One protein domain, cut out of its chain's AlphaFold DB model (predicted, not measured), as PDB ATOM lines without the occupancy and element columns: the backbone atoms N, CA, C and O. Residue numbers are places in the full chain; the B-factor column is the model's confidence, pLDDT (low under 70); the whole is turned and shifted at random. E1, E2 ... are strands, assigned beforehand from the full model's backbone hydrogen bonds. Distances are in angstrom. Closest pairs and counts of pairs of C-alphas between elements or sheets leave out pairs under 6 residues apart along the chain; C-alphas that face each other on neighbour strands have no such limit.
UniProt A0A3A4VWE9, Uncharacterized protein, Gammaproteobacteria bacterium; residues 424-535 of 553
ATOM      1  N   TRP A 424     141.991 185.062 194.295       75.88
ATOM      2  CA  TRP A 424     140.708 184.382 194.315       75.88
ATOM      3  C   TRP A 424     139.883 184.959 195.450       75.88
ATOM      4  O   TRP A 424     140.240 184.867 196.620       75.88
ATOM      5  N   SER A 425     138.814 185.636 195.052       64.38
ATOM      6  CA  SER A 425     137.892 186.353 195.918       64.38
ATOM      7  C   SER A 425     136.487 185.821 195.619       64.38
ATOM      8  O   SER A 425     136.173 185.626 194.437       64.38
ATOM      9  N   PRO A 426     135.652 185.566 196.642       63.38
ATOM     10  CA  PRO A 426     135.807 186.027 198.027       63.38
ATOM     11  C   PRO A 426     136.522 185.077 199.008       63.38
ATOM     12  O   PRO A 426     136.765 185.509 200.121       63.38
ATOM     13  N   ASP A 427     136.867 183.839 198.625       67.62
ATOM     14  CA  ASP A 427     137.191 182.789 199.617       67.62
ATOM     15  C   ASP A 427     138.617 182.189 199.508       67.62
ATOM     16  O   ASP A 427     138.851 181.060 199.927       67.62
ATOM     17  N   GLY A 428     139.600 182.861 198.898       80.50
ATOM     18  CA  GLY A 428     140.953 182.284 198.781       80.50
ATOM     19  C   GLY A 428     141.006 181.013 197.909       80.50
ATOM     20  O   GLY A 428     140.471 180.992 196.814       80.50
ATOM     21  N   HIS A 429     141.699 179.939 198.299       91.31
ATOM     22  CA  HIS A 429     141.831 178.748 197.431       91.31
ATOM     23  C   HIS A 429     140.457 178.111 197.070       91.31
ATOM     24  O   HIS A 429     139.634 177.934 197.964       91.31
ATOM     25  N   PRO A 430     140.199 177.636 195.828       90.19
ATOM     26  CA  PRO A 430     138.887 177.089 195.423       90.19
ATOM     27  C   PRO A 430     138.373 175.881 196.224       90.19
ATOM     28  O   PRO A 430     137.215 175.494 196.097       90.19
ATOM     29  N   GLN A 431     139.245 175.233 196.991       92.50
ATOM     30  CA  GLN A 431     138.936 174.086 197.857       92.50
ATOM     31  C   GLN A 431     139.187 174.399 199.339       92.50
ATOM     32  O   GLN A 431     139.441 173.491 200.128       92.50
ATOM     33  N   ILE A 432     139.199 175.681 199.728       92.06
ATOM     34  CA  ILE A 432     139.522 176.101 201.099       92.06
ATOM     35  C   ILE A 432     138.549 175.521 202.134       92.06
ATOM     36  O   ILE A 432     138.956 175.247 203.258       92.06
ATOM     37  N   THR A 433     137.294 175.266 201.752       92.44
ATOM     38  CA  THR A 433     136.251 174.730 202.641       92.44
ATOM     39  C   THR A 433     136.537 173.306 203.110       92.44
ATOM     40  O   THR A 433     136.027 172.896 204.147       92.44
ATOM     41  N   ASP A 434     137.361 172.570 202.363       93.00
ATOM     42  CA  ASP A 434     137.791 171.209 202.702       93.00
ATOM     43  C   ASP A 434     139.074 171.201 203.555       93.00
ATOM     44  O   ASP A 434     139.606 170.142 203.894       93.00
ATOM     45  N   SER A 435     139.602 172.387 203.874       94.19
ATOM     46  CA  SER A 435     140.706 172.587 204.809       94.19
ATOM     47  C   SER A 435     140.184 172.913 206.214       94.19
ATOM     48  O   SER A 435     138.985 172.894 206.477       94.19
ATOM     49  N   ASP A 436     141.093 173.225 207.133       94.25
ATOM     50  CA  ASP A 436     140.773 173.796 208.441       94.25
ATOM     51  C   ASP A 436     141.000 175.318 208.501       94.25
ATOM     52  O   ASP A 436     140.912 175.881 209.591       94.25
ATOM     53  N   ILE A 437     141.272 175.992 207.378       95.44
ATOM     54  CA  ILE A 437     141.310 177.460 207.297       95.44
ATOM     55  C   ILE A 437     139.877 178.003 207.255       95.44
ATOM     56  O   ILE A 437     139.038 177.479 206.524       95.44
ATOM     57  N   ASP A 438     139.595 179.058 208.022       94.25
ATOM     58  CA  ASP A 438     138.314 179.764 207.956       94.25
ATOM     59  C   ASP A 438     138.205 180.513 206.613       94.25
ATOM     60  O   ASP A 438     139.000 181.427 206.359       94.25
ATOM     61  N   PRO A 439     137.230 180.168 205.752       92.50
ATOM     62  CA  PRO A 439     137.070 180.797 204.444       92.50
ATOM     63  C   PRO A 439     136.710 182.287 204.509       92.50
ATOM     64  O   PRO A 439     136.760 182.942 203.479       92.50
ATOM     65  N   ASN A 440     136.371 182.843 205.677       92.50
ATOM     66  CA  ASN A 440     136.081 184.274 205.842       92.50
ATOM     67  C   ASN A 440     137.203 185.050 206.547       92.50
ATOM     68  O   ASN A 440     137.073 186.259 206.735       92.50
ATOM     69  N   LEU A 441     138.257 184.370 207.014       94.19
ATOM     70  CA  LEU A 441     139.381 184.977 207.734       94.19
ATOM     71  C   LEU A 441     140.707 184.530 207.110       94.19
ATOM     72  O   LEU A 441     141.602 184.014 207.788       94.19
ATOM     73  N   ASN A 442     140.831 184.704 205.793       94.06
ATOM     74  CA  ASN A 442     141.979 184.245 205.027       94.06
ATOM     75  C   ASN A 442     142.639 185.361 204.204       94.06
ATOM     76  O   ASN A 442     142.287 186.543 204.255       94.06
ATOM     77  N   VAL A 443     143.693 184.976 203.489       95.00
ATOM     78  CA  VAL A 443     144.271 185.772 202.416       95.00
ATOM     79  C   VAL A 443     143.592 185.353 201.116       95.00
ATOM     80  O   VAL A 443     143.747 184.206 200.707       95.00
ATOM     81  N   ASN A 444     142.935 186.297 200.431       92.50
ATOM     82  CA  ASN A 444     142.193 186.147 199.164       92.50
ATOM     83  C   ASN A 444     143.076 185.813 197.940       92.50
ATOM     84  O   ASN A 444     143.020 186.447 196.878       92.50
ATOM     85  N   ARG A 445     143.976 184.853 198.115       92.06
ATOM     86  CA  ARG A 445     145.026 184.447 197.197       92.06
ATOM     87  C   ARG A 445     145.562 183.090 197.621       92.06
ATOM     88  O   ARG A 445     145.690 182.793 198.804       92.06
ATOM     89  N   PHE A 446     145.985 182.316 196.637       93.62
ATOM     90  CA  PHE A 446     146.823 181.152 196.874       93.62
ATOM     91  C   PHE A 446     148.058 181.186 195.974       93.62
ATOM     92  O   PHE A 446     148.154 181.967 195.016       93.62
ATOM     93  N   TRP A 447     149.036 180.360 196.324       95.81
ATOM     94  CA  TRP A 447     150.292 180.231 195.598       95.81
ATOM     95  C   TRP A 447     150.475 178.800 195.151       95.81
ATOM     96  O   TRP A 447     150.265 177.883 195.937       95.81
ATOM     97  N   THR A 448     150.941 178.620 193.928       94.88
ATOM     98  CA  THR A 448     151.249 177.308 193.373       94.88
ATOM     99  C   THR A 448     152.754 177.183 193.240       94.88
ATOM    100  O   THR A 448     153.412 178.041 192.646       94.88
ATOM    101  N   LEU A 449     153.301 176.089 193.756       97.38
ATOM    102  CA  LEU A 449     154.616 175.595 193.374       97.38
ATOM    103  C   LEU A 449     154.420 174.247 192.697       97.38
ATOM    104  O   LEU A 449     153.756 173.369 193.239       97.38
ATOM    105  N   LYS A 450     155.038 174.063 191.533       95.19
ATOM    106  CA  LYS A 450     155.028 172.802 190.792       95.19
ATOM    107  C   LYS A 450     156.452 172.356 190.520       95.19
ATOM    108  O   LYS A 450     157.230 173.064 189.881       95.19
ATOM    109  N   ASN A 451     156.788 171.164 190.989       96.06
ATOM    110  CA  ASN A 451     158.073 170.543 190.718       96.06
ATOM    111  C   ASN A 451     158.029 169.916 189.325       96.06
ATOM    112  O   ASN A 451     157.199 169.047 189.075       96.06
ATOM    113  N   ASN A 452     158.909 170.353 188.427       94.94
ATOM    114  CA  ASN A 452     158.992 169.767 187.094       94.94
ATOM    115  C   ASN A 452     160.025 168.632 187.072       94.94
ATOM    116  O   ASN A 452     159.761 167.593 186.478       94.94
ATOM    117  N   THR A 453     161.188 168.823 187.712       95.19
ATOM    118  CA  THR A 453     162.318 167.870 187.642       95.19
ATOM    119  C   THR A 453     163.323 167.943 188.809       95.19
ATOM    120  O   THR A 453     164.327 167.238 188.782       95.19
ATOM    121  N   VAL A 454     163.112 168.781 189.832       96.94
ATOM    122  CA  VAL A 454     164.086 168.991 190.927       96.94
ATOM    123  C   VAL A 454     164.012 167.866 191.955       96.94
ATOM    124  O   VAL A 454     162.923 167.466 192.365       96.94
ATOM    125  N   THR A 455     165.168 167.416 192.446       98.12
ATOM    126  CA  THR A 455     165.246 166.521 193.614       98.12
ATOM    127  C   THR A 455     165.778 167.292 194.821       98.12
ATOM    128  O   THR A 455     166.911 167.771 194.800       98.12
ATOM    129  N   PHE A 456     164.965 167.413 195.870       97.62
ATOM    130  CA  PHE A 456     165.288 168.141 197.102       97.62
ATOM    131  C   PHE A 456     164.794 167.382 198.341       97.62
ATOM    132  O   PHE A 456     163.969 166.477 198.226       97.62
ATOM    133  N   THR A 457     165.289 167.748 199.526       96.50
ATOM    134  CA  THR A 457     164.849 167.157 200.805       96.50
ATOM    135  C   THR A 457     163.635 167.884 201.381       96.50
ATOM    136  O   THR A 457     162.559 167.314 201.527       96.50
ATOM    137  N   ASN A 458     163.813 169.159 201.708       98.00
ATOM    138  CA  ASN A 458     162.778 170.068 202.168       98.00
ATOM    139  C   ASN A 458     163.166 171.516 201.841       98.00
ATOM    140  O   ASN A 458     164.283 171.796 201.388       98.00
ATOM    141  N   TYR A 459     162.232 172.432 202.057       98.56
ATOM    142  CA  TYR A 459     162.459 173.856 201.883       98.56
ATOM    143  C   TYR A 459     161.666 174.691 202.883       98.56
ATOM    144  O   TYR A 459     160.706 174.232 203.512       98.56
ATOM    145  N   GLU A 460     162.079 175.946 202.997       98.56
ATOM    146  CA  GLU A 460     161.272 177.018 203.564       98.56
ATOM    147  C   GLU A 460     160.637 177.821 202.433       98.56
ATOM    148  O   GLU A 460     161.274 178.026 201.398       98.56
ATOM    149  N   ALA A 461     159.403 178.282 202.627       98.56
ATOM    150  CA  ALA A 461     158.735 179.169 201.683       98.56
ATOM    151  C   ALA A 461     158.043 180.321 202.406       98.56
ATOM    152  O   ALA A 461     157.306 180.094 203.367       98.56
ATOM    153  N   THR A 462     158.270 181.537 201.922       98.62
ATOM    154  CA  THR A 462     157.575 182.754 202.339       98.62
ATOM    155  C   THR A 462     156.567 183.129 201.264       98.62
ATOM    156  O   THR A 462     156.931 183.394 200.116       98.62
ATOM    157  N   PHE A 463     155.297 183.164 201.649       98.06
ATOM    158  CA  PHE A 463     154.196 183.577 200.792       98.06
ATOM    159  C   PHE A 463     153.876 185.040 201.086       98.06
ATOM    160  O   PHE A 463     153.389 185.361 202.172       98.06
ATOM    161  N   ASN A 464     154.219 185.930 200.154       96.25
ATOM    162  CA  ASN A 464     154.033 187.371 200.316       96.25
ATOM    163  C   ASN A 464     152.663 187.789 199.789       96.25
ATOM    164  O   ASN A 464     152.300 187.419 198.675       96.25
ATOM    165  N   PHE A 465     151.931 188.595 200.550       94.25
ATOM    166  CA  PHE A 465     150.600 189.086 200.206       94.25
ATOM    167  C   PHE A 465     150.444 190.563 200.553       94.25
ATOM    168  O   PHE A 465     151.242 191.172 201.267       94.25
ATOM    169  N   CYS A 466     149.375 191.138 200.028       93.12
ATOM    170  CA  CYS A 466     149.040 192.526 200.230       93.12
ATOM    171  C   CYS A 466     148.319 192.783 201.557       93.12
ATOM    172  O   CYS A 466     147.348 192.099 201.874       93.12
ATOM    173  N   SER A 467     148.715 193.832 202.281       89.88
ATOM    174  CA  SER A 467     148.002 194.315 203.469       89.88
ATOM    175  C   SER A 467     147.716 195.809 203.372       89.88
ATOM    176  O   SER A 467     148.401 196.540 202.664       89.88
ATOM    177  N   SER A 468     146.717 196.284 204.116       82.44
ATOM    178  CA  SER A 468     146.335 197.705 204.151       82.44
ATOM    179  C   SER A 468     147.429 198.637 204.692       82.44
ATOM    180  O   SER A 468     147.358 199.846 204.490       82.44
ATOM    181  N   THR A 469     148.443 198.090 205.371       77.38
ATOM    182  CA  THR A 469     149.547 198.859 205.972       77.38
ATOM    183  C   THR A 469     150.697 199.143 205.003       77.38
ATOM    184  O   THR A 469     151.542 199.990 205.297       77.38
ATOM    185  N   VAL A 470     150.729 198.487 203.837       72.50
ATOM    186  CA  VAL A 470     151.748 198.687 202.800       72.50
ATOM    187  C   VAL A 470     151.067 199.125 201.513       72.50
ATOM    188  O   VAL A 470     150.240 198.410 200.969       72.50
ATOM    189  N   THR A 471     151.430 200.301 201.003       64.50
ATOM    190  CA  THR A 471     150.791 200.897 199.814       64.50
ATOM    191  C   THR A 471     151.619 200.744 198.536       64.50
ATOM    192  O   THR A 471     151.089 200.809 197.428       64.50
ATOM    193  N   THR A 472     152.931 200.517 198.652       69.38
ATOM    194  CA  THR A 472     153.824 200.412 197.486       69.38
ATOM    195  C   THR A 472     153.737 199.015 196.875       69.38
ATOM    196  O   THR A 472     154.007 198.028 197.550       69.38
ATOM    197  N   GLY A 473     153.344 198.920 195.599       70.38
ATOM    198  CA  GLY A 473     153.123 197.633 194.918       70.38
ATOM    199  C   GLY A 473     151.869 196.880 195.381       70.38
ATOM    200  O   GLY A 473     151.646 195.746 194.956       70.38
ATOM    201  N   CYS A 474     151.057 197.523 196.225       82.12
ATOM    202  CA  CYS A 474     149.940 196.913 196.917       82.12
ATOM    203  C   CYS A 474     148.722 197.859 196.984       82.12
ATOM    204  O   CYS A 474     148.506 198.543 197.982       82.12
ATOM    205  N   PRO A 475     147.932 197.956 195.899       84.94
ATOM    206  CA  PRO A 475     146.817 198.903 195.816       84.94
ATOM    207  C   PRO A 475     145.607 198.542 196.695       84.94
ATOM    208  O   PRO A 475     144.765 199.399 196.949       84.94
ATOM    209  N   SER A 476     145.485 197.288 197.136       88.50
ATOM    210  CA  SER A 476     144.406 196.830 198.016       88.50
ATOM    211  C   SER A 476     144.846 195.622 198.837       88.50
ATOM    212  O   SER A 476     145.669 194.830 198.378       88.50
ATOM    213  N   THR A 477     144.280 195.461 200.038       91.38
ATOM    214  CA  THR A 477     144.558 194.308 200.911       91.38
ATOM    215  C   THR A 477     144.119 192.997 200.250       91.38
ATOM    216  O   THR A 477     143.143 192.976 199.501       91.38
ATOM    217  N   ASP A 478     144.873 191.919 200.470       93.06
ATOM    218  CA  ASP A 478     144.411 190.546 200.215       93.06
ATOM    219  C   ASP A 478     143.733 189.946 201.455       93.06
ATOM    220  O   ASP A 478     143.012 188.965 201.344       93.06
ATOM    221  N   ILE A 479     143.978 190.517 202.634       93.56
ATOM    222  CA  ILE A 479     143.509 189.992 203.916       93.56
ATOM    223  C   ILE A 479     142.030 190.327 204.114       93.56
ATOM    224  O   ILE A 479     141.649 191.496 203.965       93.56
ATOM    225  N   ASP A 480     141.238 189.322 204.486       92.69
ATOM    226  CA  ASP A 480     139.831 189.487 204.840       92.69
ATOM    227  C   ASP A 480     139.607 190.433 206.017       92.69
ATOM    228  O   ASP A 480     140.439 190.615 206.912       92.69
ATOM    229  N   THR A 481     138.425 191.042 206.038       91.38
ATOM    230  CA  THR A 481     138.052 191.944 207.128       91.38
ATOM    231  C   THR A 481     137.896 191.161 208.430       91.38
ATOM    232  O   THR A 481     137.063 190.270 208.525       91.38
ATOM    233  N   GLY A 482     138.659 191.550 209.455       90.94
ATOM    234  CA  GLY A 482     138.634 190.919 210.778       90.94
ATOM    235  C   GLY A 482     139.708 189.851 210.987       90.94
ATOM    236  O   GLY A 482     139.939 189.478 212.132       90.94
ATOM    237  N   ALA A 483     140.397 189.431 209.924       93.69
ATOM    238  CA  ALA A 483     141.455 188.438 210.010       93.69
ATOM    239  C   ALA A 483     142.735 189.007 210.660       93.69
ATOM    240  O   ALA A 483     143.183 190.122 210.366       93.69
ATOM    241  N   SER A 484     143.345 188.214 211.533       93.94
ATOM    242  CA  SER A 484     144.551 188.505 212.299       93.94
ATOM    243  C   SER A 484     145.737 187.732 211.729       93.94
ATOM    244  O   SER A 484     145.858 186.520 211.891       93.94
ATOM    245  N   THR A 485     146.687 188.447 211.115       93.81
ATOM    246  CA  THR A 485     147.913 187.828 210.565       93.81
ATOM    247  C   THR A 485     148.736 187.066 211.609       93.81
ATOM    248  O   THR A 485     149.480 186.155 211.253       93.81
ATOM    249  N   ALA A 486     148.598 187.397 212.898       92.56
ATOM    250  CA  ALA A 486     149.277 186.699 213.989       92.56
ATOM    251  C   ALA A 486     148.759 185.266 214.196       92.56
ATOM    252  O   ALA A 486     149.504 184.422 214.695       92.56
ATOM    253  N   ASP A 487     147.516 184.999 213.793       94.00
ATOM    254  CA  ASP A 487     146.830 183.716 213.958       94.00
ATOM    255  C   ASP A 487     146.814 182.892 212.651       94.00
ATOM    256  O   ASP A 487     146.216 181.816 212.581       94.00
ATOM    257  N   PHE A 488     147.514 183.369 211.614       96.25
ATOM    258  CA  PHE A 488     147.595 182.693 210.323       96.25
ATOM    259  C   PHE A 488     148.366 181.380 210.380       96.25
ATOM    260  O   PHE A 488     149.428 181.260 210.991       96.25
ATOM    261  N   VAL A 489     147.853 180.408 209.633       97.00
ATOM    262  CA  VAL A 489     148.485 179.128 209.338       97.00
ATOM    263  C   VAL A 489     148.681 178.964 207.834       97.00
ATOM    264  O   VAL A 489     148.037 179.639 207.036       97.00
ATOM    265  N   ILE A 490     149.559 178.037 207.442       98.12
ATOM    266  CA  ILE A 490     149.704 177.607 206.048       98.12
ATOM    267  C   ILE A 490     149.124 176.198 205.908       98.12
ATOM    268  O   ILE A 490     149.414 175.307 206.723       98.12
ATOM    269  N   ARG A 491     148.349 175.975 204.846       97.19
ATOM    270  CA  ARG A 491     147.936 174.640 204.400       97.19
ATOM    271  C   ARG A 491     148.380 174.403 202.970       97.19
ATOM    272  O   ARG A 491     148.336 175.314 202.148       97.19
ATOM    273  N   ARG A 492     148.827 173.176 202.695       97.81
ATOM    274  CA  ARG A 492     149.236 172.735 201.360       97.81
ATOM    275  C   ARG A 492     148.205 171.773 200.789       97.81
ATOM    276  O   ARG A 492     147.970 170.732 201.404       97.81
ATOM    277  N   TYR A 493     147.677 172.086 199.613       96.69
ATOM    278  CA  TYR A 493     146.798 171.237 198.814       96.69
ATOM    279  C   TYR A 493     147.603 170.579 197.687       96.69
ATOM    280  O   TYR A 493     148.303 171.260 196.937       96.69
ATOM    281  N   SER A 494     147.585 169.249 197.600       95.44
ATOM    282  CA  SER A 494     148.388 168.516 196.609       95.44
ATOM    283  C   SER A 494     147.706 167.219 196.147       95.44
ATOM    284  O   SER A 494     147.189 166.495 197.008       95.44
ATOM    285  N   PRO A 495     147.727 166.881 194.837       92.81
ATOM    286  CA  PRO A 495     148.197 167.711 193.710       92.81
ATOM    287  C   PRO A 495     147.423 169.034 193.550       92.81
ATOM    288  O   PRO A 495     146.320 169.160 194.075       92.81
ATOM    289  N   GLU A 496     148.012 170.016 192.855       90.38
ATOM    290  CA  GLU A 496     147.439 171.363 192.684       90.38
ATOM    291  C   GLU A 496     146.065 171.370 191.973       90.38
ATOM    292  O   GLU A 496     145.799 170.538 191.099       90.38
ATOM    293  N   TYR A 497     145.189 172.316 192.317       86.75
ATOM    294  CA  TYR A 497     143.897 172.560 191.669       86.75
ATOM    295  C   TYR A 497     144.080 172.835 190.158       86.75
ATOM    296  O   TYR A 497     145.060 173.468 189.764       86.75
ATOM    297  N   PRO A 498     143.172 172.376 189.268       86.25
ATOM    298  CA  PRO A 498     141.875 171.725 189.507       86.25
ATOM    299  C   PRO A 498     141.925 170.221 189.783       86.25
ATOM    300  O   PRO A 498     140.885 169.562 189.746       86.25
ATOM    301  N   ASN A 499     143.101 169.649 190.039       86.69
ATOM    302  CA  ASN A 499     143.171 168.239 190.396       86.69
ATOM    303  C   ASN A 499     142.567 168.007 191.794       86.69
ATOM    304  O   ASN A 499     142.529 168.901 192.645       86.69
ATOM    305  N   SER A 500     142.091 166.785 192.033       88.81
ATOM    306  CA  SER A 500     141.575 166.350 193.335       88.81
ATOM    307  C   SER A 500     142.735 166.076 194.296       88.81
ATOM    308  O   SER A 500     143.267 164.967 194.358       88.81
ATOM    309  N   GLY A 501     143.159 167.122 194.993       92.62
ATOM    310  CA  GLY A 501     144.206 167.122 195.998       92.62
ATOM    311  C   GLY A 501     143.694 166.900 197.415       92.62
ATOM    312  O   GLY A 501     142.500 166.791 197.680       92.62
ATOM    313  N   THR A 502     144.640 166.819 198.344       96.38
ATOM    314  CA  THR A 502     144.380 166.697 199.781       96.38
ATOM    315  C   THR A 502     145.125 167.781 200.543       96.38
ATOM    316  O   THR A 502     146.246 168.151 200.180       96.38
ATOM    317  N   TRP A 503     144.499 168.292 201.603       97.38
ATOM    318  CA  TRP A 503     145.104 169.283 202.483       97.38
ATOM    319  C   TRP A 503     146.064 168.637 203.479       97.38
ATOM    320  O   TRP A 503     145.809 167.575 204.044       97.38
ATOM    321  N   SER A 504     147.185 169.311 203.710       96.69
ATOM    322  CA  SER A 504     148.203 168.919 204.678       96.69
ATOM    323  C   SER A 504     148.730 170.137 205.429       96.69
ATOM    324  O   SER A 504     148.792 171.247 204.890       96.69
ATOM    325  N   ASN A 505     149.118 169.922 206.684       95.88
ATOM    326  CA  ASN A 505     149.649 170.979 207.536       95.88
ATOM    327  C   ASN A 505     151.063 171.359 207.102       95.88
ATOM    328  O   ASN A 505     151.895 170.492 206.828       95.88
ATOM    329  N   VAL A 506     151.347 172.659 207.105       97.69
ATOM    330  CA  VAL A 506     152.704 173.190 206.966       97.69
ATOM    331  C   VAL A 506     153.126 173.781 208.305       97.69
ATOM    332  O   VAL A 506     152.422 174.608 208.883       97.69
ATOM    333  N   THR A 507     154.283 173.352 208.805       97.56
ATOM    334  CA  THR A 507     154.881 173.924 210.012       97.56
ATOM    335  C   THR A 507     155.324 175.355 209.729       97.56
ATOM    336  O   THR A 507     156.040 175.610 208.763       97.56
ATOM    337  N   LEU A 508     154.910 176.296 210.576       97.81
ATOM    338  CA  LEU A 508     155.363 177.682 210.488       97.81
ATOM    339  C   LEU A 508     156.804 177.805 210.986       97.81
ATOM    340  O   LEU A 508     157.184 177.181 211.979       97.81
ATOM    341  N   ALA A 509     157.596 178.641 210.320       96.25
ATOM    342  CA  ALA A 509     158.894 179.043 210.847       96.25
ATOM    343  C   ALA A 509     158.712 179.863 212.140       96.25
ATOM    344  O   ALA A 509     157.695 180.535 212.328       96.25
ATOM    345  N   THR A 510     159.703 179.852 213.034       93.44
ATOM    346  CA  THR A 510     159.693 180.722 214.221       93.44
ATOM    347  C   THR A 510     159.612 182.190 213.795       93.44
ATOM    348  O   THR A 510     160.450 182.650 213.022       93.44
ATOM    349  N   GLY A 511     158.596 182.920 214.272       91.19
ATOM    350  CA  GLY A 511     158.324 184.294 213.821       91.19
ATOM    351  C   GLY A 511     157.854 184.391 212.362       91.19
ATOM    352  O   GLY A 511     158.011 185.434 211.730       91.19
ATOM    353  N   GLY A 512     157.328 183.294 211.810       90.12
ATOM    354  CA  GLY A 512     156.975 183.173 210.399       90.12
ATOM    355  C   GLY A 512     155.731 183.949 209.976       90.12
ATOM    356  O   GLY A 512     155.549 184.137 208.781       90.12
ATOM    357  N   THR A 513     154.891 184.413 210.900       95.56
ATOM    358  CA  THR A 513     153.744 185.282 210.600       95.56
ATOM    359  C   THR A 513     154.158 186.750 210.655       95.56
ATOM    360  O   THR A 513     154.770 187.204 211.622       95.56
ATOM    361  N   GLN A 514     153.860 187.496 209.593       94.25
ATOM    362  CA  GLN A 514     154.195 188.911 209.436       94.25
ATOM    363  C   GLN A 514     153.008 189.664 208.808       94.25
ATOM    364  O   GLN A 514     152.170 189.041 208.155       94.25
ATOM    365  N   PRO A 515     152.943 191.008 208.909       92.75
ATOM    366  CA  PRO A 515     151.826 191.783 208.356       92.75
ATOM    367  C   PRO A 515     151.596 191.635 206.843       92.75
ATOM    368  O   PRO A 515     150.512 191.951 206.364       92.75
ATOM    369  N   THR A 516     152.607 191.209 206.080       93.94
ATOM    370  CA  THR A 516     152.555 191.054 204.612       93.94
ATOM    371  C   THR A 516     153.076 189.706 204.122       93.94
ATOM    372  O   THR A 516     153.302 189.527 202.925       93.94
ATOM    373  N   SER A 517     153.349 188.761 205.022       96.12
ATOM    374  CA  SER A 517     153.806 187.435 204.612       96.12
ATOM    375  C   SER A 517     153.564 186.373 205.674       96.12
ATOM    376  O   SER A 517     153.388 186.655 206.859       96.12
ATOM    377  N   THR A 518     153.561 185.114 205.248       98.12
ATOM    378  CA  THR A 518     153.600 183.969 206.160       98.12
ATOM    379  C   THR A 518     154.614 182.951 205.655       98.12
ATOM    380  O   THR A 518     154.631 182.614 204.469       98.12
ATOM    381  N   LYS A 519     155.492 182.486 206.549       98.56
ATOM    382  CA  LYS A 519     156.623 181.610 206.237       98.56
ATOM    383  C   LYS A 519     156.449 180.213 206.829       98.56
ATOM    384  O   LYS A 519     156.344 180.050 208.047       98.56
ATOM    385  N   GLY A 520     156.497 179.209 205.961       98.31
ATOM    386  CA  GLY A 520     156.544 177.791 206.311       98.31
ATOM    387  C   GLY A 520     157.969 177.236 206.280       98.31
ATOM    388  O   GLY A 520     158.828 177.749 205.561       98.31
ATOM    389  N   THR A 521     158.217 176.175 207.041       98.31
ATOM    390  CA  THR A 521     159.502 175.462 207.112       98.31
ATOM    391  C   THR A 521     159.293 173.946 207.072       98.31
ATOM    392  O   THR A 521     158.201 173.452 207.353       98.31
ATOM    393  N   GLY A 522     160.332 173.198 206.693       97.44
ATOM    394  CA  GLY A 522     160.289 171.734 206.620       97.44
ATOM    395  C   GLY A 522     159.358 171.173 205.537       97.44
ATOM    396  O   GLY A 522     158.935 170.021 205.628       97.44
ATOM    397  N   ILE A 523     159.025 171.958 204.508       98.19
ATOM    398  CA  ILE A 523     158.082 171.552 203.463       98.19
ATOM    399  C   ILE A 523     158.757 170.521 202.547       98.19
ATOM    400  O   ILE A 523     159.730 170.835 201.867       98.19
ATOM    401  N   ALA A 524     158.245 169.288 202.518       95.38
ATOM    402  CA  ALA A 524     158.850 168.160 201.791       95.38
ATOM    403  C   ALA A 524     158.236 167.888 200.399       95.38
ATOM    404  O   ALA A 524     158.506 166.865 199.780       95.38
ATOM    405  N   GLY A 525     157.369 168.769 199.898       94.62
ATOM    406  CA  GLY A 525     156.738 168.598 198.587       94.62
ATOM    407  C   GLY A 525     155.927 169.814 198.160       94.62
ATOM    408  O   GLY A 525     155.638 170.681 198.981       94.62
ATOM    409  N   VAL A 526     155.546 169.841 196.891       96.31
ATOM    410  CA  VAL A 526     154.935 170.985 196.198       96.31
ATOM    411  C   VAL A 526     153.405 170.852 196.073       96.31
ATOM    412  O   VAL A 526     152.840 169.813 196.429       96.31
ATOM    413  N   GLY A 527     152.737 171.897 195.590       95.94
ATOM    414  CA  GLY A 527     151.282 171.984 195.453       95.94
ATOM    415  C   GLY A 527     150.800 173.430 195.538       95.94
ATOM    416  O   GLY A 527     151.593 174.364 195.377       95.94
ATOM    417  N   ASP A 528     149.520 173.597 195.851       95.69
ATOM    418  CA  ASP A 528     148.944 174.894 196.194       95.69
ATOM    419  C   ASP A 528     149.074 175.172 197.688       95.69
ATOM    420  O   ASP A 528     149.052 174.262 198.517       95.69
ATOM    421  N   PHE A 529     149.203 176.445 198.038       97.31
ATOM    422  CA  PHE A 529     149.362 176.919 199.403       97.31
ATOM    423  C   PHE A 529     148.340 178.014 199.681       97.31
ATOM    424  O   PHE A 529     148.275 179.002 198.949       97.31
ATOM    425  N   ALA A 530     147.569 177.835 200.750       96.81
ATOM    426  CA  ALA A 530     146.627 178.821 201.268       96.81
ATOM    427  C   ALA A 530     147.072 179.302 202.652       96.81
ATOM    428  O   ALA A 530     147.708 178.554 203.406       96.81
ATOM    429  N   VAL A 531     146.732 180.554 202.967       97.12
ATOM    430  CA  VAL A 531     147.073 181.226 204.224       97.12
ATOM    431  C   VAL A 531     145.812 181.836 204.824       97.12
ATOM    432  O   VAL A 531     145.080 182.531 204.127       97.12
ATOM    433  N   GLY A 532     145.574 181.601 206.111       96.06
ATOM    434  CA  GLY A 532     144.444 182.174 206.843       96.06
ATOM    435  C   GLY A 532     144.373 181.670 208.277       96.06
ATOM    436  O   GLY A 532     145.246 180.914 208.707       96.06
ATOM    437  N   GLU A 533     143.363 182.089 209.028       95.69
ATOM    438  CA  GLU A 533     143.147 181.618 210.398       95.69
ATOM    439  C   GLU A 533     142.649 180.172 210.430       95.69
ATOM    440  O   GLU A 533     141.823 179.756 209.622       95.69
ATOM    441  N   SER A 534     143.138 179.393 211.393       92.19
ATOM    442  CA  SER A 534     142.686 178.017 211.614       92.19
ATOM    443  C   SER A 534     141.371 177.989 212.400       92.19
ATOM    444  O   SER A 534     141.296 178.498 213.517       92.19
ATOM    445  N   THR A 535     140.365 177.285 211.883       88.75
ATOM    446  CA  THR A 535     139.123 176.934 212.598       88.75
ATOM    447  C   THR A 535     139.384 176.022 213.802       88.75
ATOM    448  O   THR A 535     138.625 176.021 214.776       88.75
TER     449      THR A 535
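Overview. This is residues 424 to 535 of the 553 residues of an uncharacterized protein of Gammaproteobacteria bacterium (UniProt A0A3A4VWE9). Picture one antiparallel sheet of six strands folded back on itself like a partly open barrel: E1, E6 and E3 make one leaf, E5 and E2 the facing leaf, and long, bent E4 is the hinge. A long loop, residues 465 to 487, joins the two leaves from E2 to E3. The printed part has 112 residues, with no named helix and six named strands, E1 to E6 along the chain; the sheet's order is E1, E6, E3, E4, E5, E2, and the class is all strand. The whole is compact, with a radius of gyration of the C-alphas of 13.4 A and spans of 38 by 26 by 25 A.

Along the chain. Start at Trp 424 and pass residues 424 to 436, which hold no named element. Find C-alpha 437 at (141.310, 177.460, 207.297); from there E1, residues 437 to 451, spans 24.6 A and bends by 134 degrees at residue 441. E2 is residues 459 to 464, and E3 is residues 488 to 494. Find C-alpha 502 at (144.380, 166.697, 199.781), where E4 begins; it runs to residue 514, 26.1 A on, and bends by 104 degrees at residue 510. E5 is residues 517 to 523. E6, residues 527 to 534, bends by 59 degrees at residue 531 and ends with C-alpha 534 at (142.686, 178.017, 211.614).

Arrangement. Look first at edge strand E1 beside E6, antiparallel at 159 degrees, with N 443 and O 531 2.9 A apart, within hydrogen-bond range. E6 and E3 are antiparallel at 150 degrees; look at N 491 and O 530, 3.0 A. The hairpin E3 and E4 has N 504 and O 492 at 2.8 A, and the hairpin E4 and E5 has N 519 and O 512 at 2.8 A. The pairing is staggered: E4 pairs with E3 over residues 502 to 506 and with E5 over residues 507 to 514. E5 and edge strand E2 are antiparallel at 164 degrees, with N 463 and O 518 2.9 A apart. E3, E4 and E5 form a meander, each strand the antiparallel neighbour of the one before. With E2 before it or E6 after it, this meander makes a Greek key, four strands in a row whose first and fourth are antiparallel neighbours. Between the edge strands, the closest C-alphas are those of Trp 447 and Phe 463, 7.3 A apart. E1 and E4 are apart.

Size, cuts and confidence. The C-alphas of Thr 453 and Gly 482 are the two farthest apart, at 40.3 A. The printed part has no cut. The link E2 to E3 is long, with 23 residues; E4 to E5 and E5 to E6 are tight. The mean pLDDT of the printed part is 92.1; look for values under 70 at residues 425 to 427 and 471 to 472.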